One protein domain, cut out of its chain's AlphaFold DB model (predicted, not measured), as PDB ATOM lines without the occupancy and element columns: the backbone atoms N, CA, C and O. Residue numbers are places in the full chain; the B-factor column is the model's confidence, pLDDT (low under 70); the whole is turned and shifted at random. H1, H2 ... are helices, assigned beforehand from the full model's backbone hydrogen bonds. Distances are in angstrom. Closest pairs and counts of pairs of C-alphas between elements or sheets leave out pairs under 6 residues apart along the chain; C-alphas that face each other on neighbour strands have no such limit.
ATOM      1  N   GLN A  10     163.309 207.591 178.666       91.06
ATOM      2  CA  GLN A  10     162.753 207.237 179.976       91.06
ATOM      3  C   GLN A  10     163.413 208.031 181.111       91.06
ATOM      4  O   GLN A  10     162.717 208.596 181.957       91.06
ATOM      5  N   ASP A  11     164.741 208.151 181.093       90.06
ATOM      6  CA  ASP A  11     165.489 208.906 182.099       90.06
ATOM      7  C   ASP A  11     165.223 210.407 181.978       90.06
ATOM      8  O   ASP A  11     165.075 211.102 182.986       90.06
ATOM      9  N   PHE A  12     165.080 210.917 180.751       89.62
ATOM     10  CA  PHE A  12     164.661 212.298 180.531       89.62
ATOM     11  C   PHE A  12     163.247 212.567 181.061       89.62
ATOM     12  O   PHE A  12     163.019 213.588 181.719       89.62
ATOM     13  N   GLN A  13     162.295 211.668 180.803       92.56
ATOM     14  CA  GLN A  13     160.924 211.775 181.303       92.56
ATOM     15  C   GLN A  13     160.896 211.749 182.834       92.56
ATOM     16  O   GLN A  13     160.204 212.556 183.459       92.56
ATOM     17  N   GLU A  14     161.687 210.880 183.458       93.31
ATOM     18  CA  GLU A  14     161.753 210.794 184.911       93.31
ATOM     19  C   GLU A  14     162.435 212.017 185.534       93.31
ATOM     20  O   GLU A  14     161.939 212.575 186.518       93.31
ATOM     21  N   LEU A  15     163.514 212.509 184.923       92.62
ATOM     22  CA  LEU A  15     164.183 213.732 185.361       92.62
ATOM     23  C   LEU A  15     163.231 214.928 185.245       92.62
ATOM     24  O   LEU A  15     163.137 215.749 186.162       92.62
ATOM     25  N   SER A  16     162.467 214.977 184.152       93.50
ATOM     26  CA  SER A  16     161.410 215.963 183.923       93.50
ATOM     27  C   SER A  16     160.288 215.856 184.951       93.50
ATOM     28  O   SER A  16     159.747 216.884 185.355       93.50
ATOM     29  N   ARG A  17     159.963 214.652 185.436       94.31
ATOM     30  CA  ARG A  17     158.978 214.456 186.511       94.31
ATOM     31  C   ARG A  17     159.444 215.067 187.830       94.31
ATOM     32  O   ARG A  17     158.632 215.627 188.559       94.31
ATOM     33  N   TYR A  18     160.735 214.961 188.140       92.81
ATOM     34  CA  TYR A  18     161.295 215.481 189.389       92.81
ATOM     35  C   TYR A  18     161.598 216.984 189.358       92.81
ATOM     36  O   TYR A  18     161.445 217.653 190.380       92.81
ATOM     37  N   LEU A  19     162.071 217.513 188.227       92.12
ATOM     38  CA  LEU A  19     162.562 218.894 188.122       92.12
ATOM     39  C   LEU A  19     161.630 219.825 187.332       92.12
ATOM     40  O   LEU A  19     161.751 221.042 187.457       92.12
ATOM     41  N   GLY A  20     160.711 219.274 186.538       93.31
ATOM     42  CA  GLY A  20     160.022 219.981 185.459       93.31
ATOM     43  C   GLY A  20     160.809 219.902 184.146       93.31
ATOM     44  O   GLY A  20     162.040 219.908 184.147       93.31
ATOM     45  N   LYS A  21     160.098 219.835 183.013       91.31
ATOM     46  CA  LYS A  21     160.680 219.613 181.674       91.31
ATOM     47  C   LYS A  21     161.742 220.653 181.293       91.31
ATOM     48  O   LYS A  21     162.799 220.288 180.789       91.31
ATOM     49  N   GLU A  22     161.490 221.931 181.576       91.81
ATOM     50  CA  GLU A  22     162.432 223.021 181.276       91.81
ATOM     51  C   GLU A  22     163.735 222.887 182.072       91.81
ATOM     52  O   GLU A  22     164.819 222.911 181.495       91.81
ATOM     53  N   LYS A  23     163.642 222.641 183.386       91.81
ATOM     54  CA  LYS A  23     164.815 222.479 184.261       91.81
ATOM     55  C   LYS A  23     165.579 221.186 183.991       91.81
ATOM     56  O   LYS A  23     166.795 221.152 184.150       91.81
ATOM     57  N   ALA A  24     164.884 220.120 183.600       92.00
ATOM     58  CA  ALA A  24     165.521 218.876 183.180       92.00
ATOM     59  C   ALA A  24     166.361 219.091 181.913       92.00
ATOM     60  O   ALA A  24     167.513 218.663 181.864       92.00
ATOM     61  N   MET A  25     165.821 219.818 180.929       90.06
ATOM     62  CA  MET A  25     166.555 220.169 179.714       90.06
ATOM     63  C   MET A  25     167.729 221.117 180.004       90.06
ATOM     64  O   MET A  25     168.827 220.912 179.490       90.06
ATOM     65  N   GLU A  26     167.539 222.118 180.869       93.31
ATOM     66  CA  GLU A  26     168.614 223.017 181.312       93.31
ATOM     67  C   GLU A  26     169.752 222.247 182.001       93.31
ATOM     68  O   GLU A  26     170.925 222.461 181.697       93.31
ATOM     69  N   TYR A  27     169.412 221.301 182.882       91.88
ATOM     70  CA  TYR A  27     170.386 220.449 183.558       91.88
ATOM     71  C   TYR A  27     171.188 219.600 182.566       91.88
ATOM     72  O   TYR A  27     172.414 219.578 182.625       91.88
ATOM     73  N   ILE A  28     170.514 218.958 181.612       90.31
ATOM     74  CA  ILE A  28     171.164 218.147 180.575       90.31
ATOM     75  C   ILE A  28     172.116 218.988 179.720       90.31
ATOM     76  O   ILE A  28     173.250 218.573 179.474       90.31
ATOM     77  N   LYS A  29     171.687 220.189 179.314       90.12
ATOM     78  CA  LYS A  29     172.530 221.129 178.560       90.12
ATOM     79  C   LYS A  29     173.748 221.563 179.377       90.12
ATOM     80  O   LYS A  29     174.862 221.561 178.852       90.12
ATOM     81  N   LYS A  30     173.563 221.871 180.665       92.69
ATOM     82  CA  LYS A  30     174.647 222.240 181.589       92.69
ATOM     83  C   LYS A  30     175.683 221.126 181.744       92.69
ATOM     84  O   LYS A  30     176.880 221.398 181.699       92.69
ATOM     85  N   GLU A  31     175.231 219.883 181.875       90.94
ATOM     86  CA  GLU A  31     176.095 218.701 181.983       90.94
ATOM     87  C   GLU A  31     176.621 218.218 180.617       90.94
ATOM     88  O   GLU A  31     177.222 217.149 180.527       90.94
ATOM     89  N   LYS A  32     176.416 218.994 179.540       88.75
ATOM     90  CA  LYS A  32     176.857 218.684 178.169       88.75
ATOM     91  C   LYS A  32     176.386 217.308 177.684       88.75
ATOM     92  O   LYS A  32     177.144 216.594 177.033       88.75
ATOM     93  N   TYR A  33     175.146 216.938 178.004       85.75
ATOM     94  CA  TYR A  33     174.557 215.636 177.661       85.75
ATOM     95  C   TYR A  33     175.315 214.433 178.255       85.75
ATOM     96  O   TYR A  33     175.203 213.311 177.770       85.75
ATOM     97  N   ASN A  34     176.070 214.636 179.343       89.00
ATOM     98  CA  ASN A  34     176.721 213.544 180.058       89.00
ATOM     99  C   ASN A  34     175.678 212.666 180.764       89.00
ATOM    100  O   ASN A  34     175.145 213.020 181.820       89.00
ATOM    101  N   TYR A  35     175.430 211.487 180.196       88.50
ATOM    102  CA  TYR A  35     174.476 210.528 180.742       88.50
ATOM    103  C   TYR A  35     174.804 210.106 182.185       88.50
ATOM    104  O   TYR A  35     173.902 210.017 183.016       88.50
ATOM    105  N   GLY A  36     176.082 209.949 182.546       89.19
ATOM    106  CA  GLY A  36     176.479 209.603 183.916       89.19
ATOM    107  C   GLY A  36     176.071 210.663 184.945       89.19
ATOM    108  O   GLY A  36     175.602 210.329 186.034       89.19
ATOM    109  N   ALA A  37     176.168 211.946 184.587       90.06
ATOM    110  CA  ALA A  37     175.713 213.040 185.445       90.06
ATOM    111  C   ALA A  37     174.182 213.029 185.614       90.06
ATOM    112  O   ALA A  37     173.675 213.183 186.728       90.06
ATOM    113  N   VAL A  38     173.448 212.767 184.529       90.50
ATOM    114  CA  VAL A  38     171.982 212.629 184.536       90.50
ATOM    115  C   VAL A  38     171.530 211.479 185.432       90.50
ATOM    116  O   VAL A  38     170.667 211.676 186.291       90.50
ATOM    117  N   VAL A  39     172.158 210.310 185.306       92.06
ATOM    118  CA  VAL A  39     171.869 209.139 186.144       92.06
ATOM    119  C   VAL A  39     172.169 209.430 187.613       92.06
ATOM    120  O   VAL A  39     171.322 209.181 188.470       92.06
ATOM    121  N   ASN A  40     173.321 210.030 187.922       92.62
ATOM    122  CA  ASN A  40     173.657 210.412 189.297       92.62
ATOM    123  C   ASN A  40     172.622 211.375 189.888       92.62
ATOM    124  O   ASN A  40     172.210 211.232 191.045       92.62
ATOM    125  N   LYS A  41     172.149 212.334 189.086       93.44
ATOM    126  CA  LYS A  41     171.101 213.263 189.505       93.44
ATOM    127  C   LYS A  41     169.780 212.552 189.779       93.44
ATOM    128  O   LYS A  41     169.144 212.847 190.793       93.44
ATOM    129  N   LEU A  42     169.381 211.622 188.915       93.06
ATOM    130  CA  LEU A  42     168.179 210.807 189.091       93.06
ATOM    131  C   LEU A  42     168.257 209.950 190.352       93.06
ATOM    132  O   LEU A  42     167.327 209.975 191.156       93.06
ATOM    133  N   ILE A  43     169.376 209.258 190.574       91.94
ATOM    134  CA  ILE A  43     169.609 208.462 191.786       91.94
ATOM    135  C   ILE A  43     169.477 209.346 193.027       91.94
ATOM    136  O   ILE A  43     168.750 208.995 193.957       91.94
ATOM    137  N   PHE A  44     170.104 210.523 193.028       92.69
ATOM    138  CA  PHE A  44     169.998 211.467 194.137       92.69
ATOM    139  C   PHE A  44     168.549 211.906 194.396       92.69
ATOM    140  O   PHE A  44     168.106 211.942 195.546       92.69
ATOM    141  N   LEU A  45     167.792 212.227 193.345       91.94
ATOM    142  CA  LEU A  45     166.392 212.641 193.467       91.94
ATOM    143  C   LEU A  45     165.512 211.501 193.989       91.94
ATOM    144  O   LEU A  45     164.729 211.729 194.912       91.94
ATOM    145  N   ARG A  46     165.696 210.277 193.482       89.75
ATOM    146  CA  ARG A  46     165.010 209.073 193.975       89.75
ATOM    147  C   ARG A  46     165.325 208.811 195.447       89.75
ATOM    148  O   ARG A  46     164.402 208.597 196.229       89.75
ATOM    149  N   LEU A  47     166.596 208.884 195.844       88.19
ATOM    150  CA  LEU A  47     167.023 208.715 197.239       88.19
ATOM    151  C   LEU A  47     166.425 209.792 198.146       88.19
ATOM    152  O   LEU A  47     165.933 209.477 199.228       88.19
ATOM    153  N   LYS A  48     166.408 211.051 197.698       87.38
ATOM    154  CA  LYS A  48     165.797 212.163 198.436       87.38
ATOM    155  C   LYS A  48     164.295 211.951 198.637       87.38
ATOM    156  O   LYS A  48     163.792 212.167 199.739       87.38
ATOM    157  N   ASP A  49     163.583 211.532 197.596       88.44
ATOM    158  CA  ASP A  49     162.146 211.254 197.672       88.44
ATOM    159  C   ASP A  49     161.851 210.052 198.576       88.44
ATOM    160  O   ASP A  49     160.933 210.095 199.400       88.44
ATOM    161  N   TYR A  50     162.667 209.002 198.476       86.69
ATOM    162  CA  TYR A  50     162.566 207.821 199.325       86.69
ATOM    163  C   TYR A  50     162.828 208.155 200.799       86.69
ATOM    164  O   TYR A  50     162.035 207.778 201.661       86.69
ATOM    165  N   SER A  51     163.875 208.937 201.078       87.19
ATOM    166  CA  SER A  51     164.212 209.433 202.417       87.19
ATOM    167  C   SER A  51     163.062 210.237 203.034       87.19
ATOM    168  O   SER A  51     162.771 210.090 204.217       87.19
ATOM    169  N   LYS A  52     162.332 211.027 202.237       86.44
ATOM    170  CA  LYS A  52     161.152 211.763 202.719       86.44
ATOM    171  C   LYS A  52     159.927 210.880 202.948       86.44
ATOM    172  O   LYS A  52     159.207 211.092 203.918       86.44
ATOM    173  N   ARG A  53     159.656 209.922 202.054       88.50
ATOM    174  CA  ARG A  53     158.469 209.049 202.145       88.50
ATOM    175  C   ARG A  53     158.598 207.991 203.236       88.50
ATOM    176  O   ARG A  53     157.607 207.659 203.877       88.50
ATOM    177  N   LYS A  54     159.792 207.425 203.410       87.25
ATOM    178  CA  LYS A  54     160.081 206.360 204.379       87.25
ATOM    179  C   LYS A  54     161.385 206.669 205.119       87.25
ATOM    180  O   LYS A  54     162.365 205.940 204.951       87.25
ATOM    181  N   PRO A  55     161.401 207.724 205.956       86.69
ATOM    182  CA  PRO A  55     162.616 208.159 206.638       86.69
ATOM    183  C   PRO A  55     163.196 207.043 207.500       86.69
ATOM    184  O   PRO A  55     164.382 206.764 207.401       86.69
ATOM    185  N   ILE A  56     162.358 206.345 208.269       88.81
ATOM    186  CA  ILE A  56     162.798 205.265 209.161       88.81
ATOM    187  C   ILE A  56     163.530 204.174 208.374       88.81
ATOM    188  O   ILE A  56     164.663 203.858 208.705       88.81
ATOM    189  N   VAL A  57     162.935 203.665 207.287       87.00
ATOM    190  CA  VAL A  57     163.553 202.606 206.468       87.00
ATOM    191  C   VAL A  57     164.879 203.075 205.870       87.00
ATOM    192  O   VAL A  57     165.850 202.327 205.883       87.00
ATOM    193  N   PHE A  58     164.941 204.319 205.392       88.56
ATOM    194  CA  PHE A  58     166.171 204.908 204.867       88.56
ATOM    195  C   PHE A  58     167.282 204.984 205.930       88.56
ATOM    196  O   PHE A  58     168.408 204.562 205.669       88.56
ATOM    197  N   TRP A  59     166.966 205.454 207.142       88.00
ATOM    198  CA  TRP A  59     167.918 205.508 208.258       88.00
ATOM    199  C   TRP A  59     168.350 204.116 208.724       88.00
ATOM    200  O   TRP A  59     169.534 203.903 208.970       88.00
ATOM    201  N   THR A  60     167.430 203.151 208.797       90.62
ATOM    202  CA  THR A  60     167.766 201.763 209.142       90.62
ATOM    203  C   THR A  60     168.737 201.163 208.127       90.62
ATOM    204  O   THR A  60     169.690 200.495 208.519       90.62
ATOM    205  N   LEU A  61     168.549 201.451 206.836       89.56
ATOM    206  CA  LEU A  61     169.442 200.986 205.773       89.56
ATOM    207  C   LEU A  61     170.840 201.615 205.889       89.56
ATOM    208  O   LEU A  61     171.836 200.918 205.720       89.56
ATOM    209  N   LEU A  62     170.921 202.904 206.248       88.56
ATOM    210  CA  LEU A  62     172.191 203.593 206.515       88.56
ATOM    211  C   LEU A  62     172.930 203.022 207.731       88.56
ATOM    212  O   LEU A  62     174.133 202.780 207.651       88.56
ATOM    213  N   ILE A  63     172.221 202.776 208.836       92.94
ATOM    214  CA  ILE A  63     172.802 202.170 210.043       92.94
ATOM    215  C   ILE A  63     173.316 200.766 209.724       92.94
ATOM    216  O   ILE A  63     174.440 200.425 210.084       92.94
ATOM    217  N   PHE A  64     172.529 199.970 209.000       93.00
ATOM    218  CA  PHE A  64     172.935 198.631 208.586       93.00
ATOM    219  C   PHE A  64     174.202 198.657 207.718       93.00
ATOM    220  O   PHE A  64     175.123 197.875 207.944       93.00
ATOM    221  N   LEU A  65     174.297 199.607 206.780       92.81
ATOM    222  CA  LEU A  65     175.492 199.798 205.956       92.81
ATOM    223  C   LEU A  65     176.725 200.170 206.800       92.81
ATOM    224  O   LEU A  65     177.810 199.641 206.567       92.81
ATOM    225  N   MET A  66     176.563 201.047 207.801       92.19
ATOM    226  CA  MET A  66     177.650 201.393 208.726       92.19
ATOM    227  C   MET A  66     178.104 200.199 209.566       92.19
ATOM    228  O   MET A  66     179.302 200.054 209.788       92.19
ATOM    229  N   LEU A  67     177.186 199.337 210.008       93.44
ATOM    230  CA  LEU A  67     177.541 198.130 210.760       93.44
ATOM    231  C   LEU A  67     178.356 197.151 209.906       93.44
ATOM    232  O   LEU A  67     179.349 196.615 210.390       93.44
ATOM    233  N   LEU A  68     177.990 196.963 208.632       92.19
ATOM    234  CA  LEU A  68     178.755 196.125 207.700       92.19
ATOM    235  C   LEU A  68     180.167 196.672 207.456       92.19
ATOM    236  O   LEU A  68     181.133 195.913 207.479       92.19
ATOM    237  N   LEU A  69     180.299 197.987 207.257       90.06
ATOM    238  CA  LEU A  69     181.607 198.629 207.095       90.06
ATOM    239  C   LEU A  69     182.443 198.546 208.373       90.06
ATOM    240  O   LEU A  69     183.630 198.242 208.307       90.06
ATOM    241  N   GLY A  70     181.823 198.782 209.530       90.88
ATOM    242  CA  GLY A  70     182.473 198.645 210.829       90.88
ATOM    243  C   GLY A  70     182.989 197.227 211.060       90.88
ATOM    244  O   GLY A  70     184.128 197.066 211.488       90.88
ATOM    245  N   TYR A  71     182.195 196.212 210.706       92.94
ATOM    246  CA  TYR A  71     182.609 194.811 210.758       92.94
ATOM    247  C   TYR A  71     183.814 194.541 209.854       92.94
ATOM    248  O   TYR A  71     184.808 194.002 210.324       92.94
ATOM    249  N   TYR A  72     183.766 194.974 208.591       91.56
ATOM    250  CA  TYR A  72     184.857 194.740 207.641       91.56
ATOM    251  C   TYR A  72     186.167 195.415 208.077       91.56
ATOM    252  O   TYR A  72     187.240 194.826 207.973       91.56
ATOM    253  N   ILE A  73     186.091 196.645 208.597       89.62
ATOM    254  CA  ILE A  73     187.258 197.373 209.116       89.62
ATOM    255  C   ILE A  73     187.815 196.681 210.362       89.62
ATOM    256  O   ILE A  73     189.025 196.521 210.477       89.62
ATOM    257  N   PHE A  74     186.949 196.267 211.288       87.81
ATOM    258  CA  PHE A  74     187.362 195.565 212.501       87.81
ATOM    259  C   PHE A  74     188.053 194.236 212.182       87.81
ATOM    260  O   PHE A  74     189.124 193.973 212.727       87.81
ATOM    261  N   ASP A  75     187.474 193.455 211.267       85.69
ATOM    262  CA  ASP A  75     188.030 192.200 210.758       85.69
ATOM    263  C   ASP A  75     189.393 192.430 210.092       85.69
ATOM    264  O   ASP A  75     190.372 191.806 210.477       85.69
ATOM    265  N   THR A  76     189.504 193.433 209.212       83.88
ATOM    266  CA  THR A  76     190.775 193.804 208.556       83.88
ATOM    267  C   THR A  76     191.859 194.257 209.546       83.88
ATOM    268  O   THR A  76     193.040 194.134 209.251       83.88
ATOM    269  N   ILE A  77     191.487 194.823 210.700       86.94
ATOM    270  CA  ILE A  77     192.445 195.271 211.729       86.94
ATOM    271  C   ILE A  77     192.869 194.120 212.662       86.94
ATOM    272  O   ILE A  77     193.958 194.180 213.229       86.94
ATOM    273  N   HIS A  78     192.018 193.108 212.864       71.62
ATOM    274  CA  HIS A  78     192.274 191.969 213.764       71.62
ATOM    275  C   HIS A  78     192.809 190.715 213.044       71.62
ATOM    276  O   HIS A  78     192.979 189.680 213.694       71.62
ATOM    277  N   TYR A  79     193.094 190.818 211.743       56.12
ATOM    278  CA  TYR A  79     193.780 189.823 210.911       56.12
ATOM    279  C   TYR A  79     195.189 190.302 210.545       56.12
ATOM    280  O   TYR A  79     196.098 189.444 210.480       56.12
TER     281      TYR A  79
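What this domain is: This is residues 10 to 79 of the 79 residues of an uncharacterized protein of Sunxiuqinia elliptica (UniProt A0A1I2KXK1). Two long helices, H3 and H4, meet near their ends as a V. The short helix H1 packs on H3, the short H2 packs on H1 at about a right angle to it, and H4 sticks out from this small body as a long arm with residues 60 to 78. The printed part has 70 residues with four named helices, in the order H1, H2, H3, H4, and no named strand; the class is all helix. It is extended, with a radius of gyration of the C-alphas of 17.4 A and spans of 53 by 28 by 17 A.

How they stand to each other: H1, residues 10 to 19, touches H2, residues 21 to 30, about perpendicular at 73 degrees; their closest C-alphas, of Ser 16 and Ala 24, are 5.1 A apart. H1 touches H3, residues 35 to 53, at a steep tilt of 52 degrees, the same way. H3 touches H1 with residues 38 to 45 alone, and the closest C-alphas of the two helices, those of Leu 15 and Leu 42, are 6.2 A apart. H2 and H3 are close but not clearly touching, with the C-alphas of Ile 28 and Val 38 closest at 6.8 A. H3 and H4, residues 55 to 78, touch only at the corner by their link, opposite ways at a steep tilt of 66 degrees; their closest C-alphas, of Ser 51 and Phe 58, are 5.5 A apart. H4 is apart from H1 and H2. In H1, H2, H3 and H4 every O i to N i+4 pair is within hydrogen-bond range.

Where its parts are: H1 begins at C-alpha 10, (162.753, 207.237, 179.976). H1 and H2 are each 14.2 A long from first to last C-alpha. H3 is 26.8 A long and begins at C-alpha 35, (174.476, 210.528, 180.742). H4 is 34.5 A long and ends at C-alpha 78, (192.274, 191.969, 213.764).

The domain as a whole: The C-alphas farthest apart, of Glu 22 and Tyr 79, are 54.4 A apart. The printed part has no cut, and its three links are tight. Mean pLDDT of the printed part is 89.6; residue 79 alone is under 70.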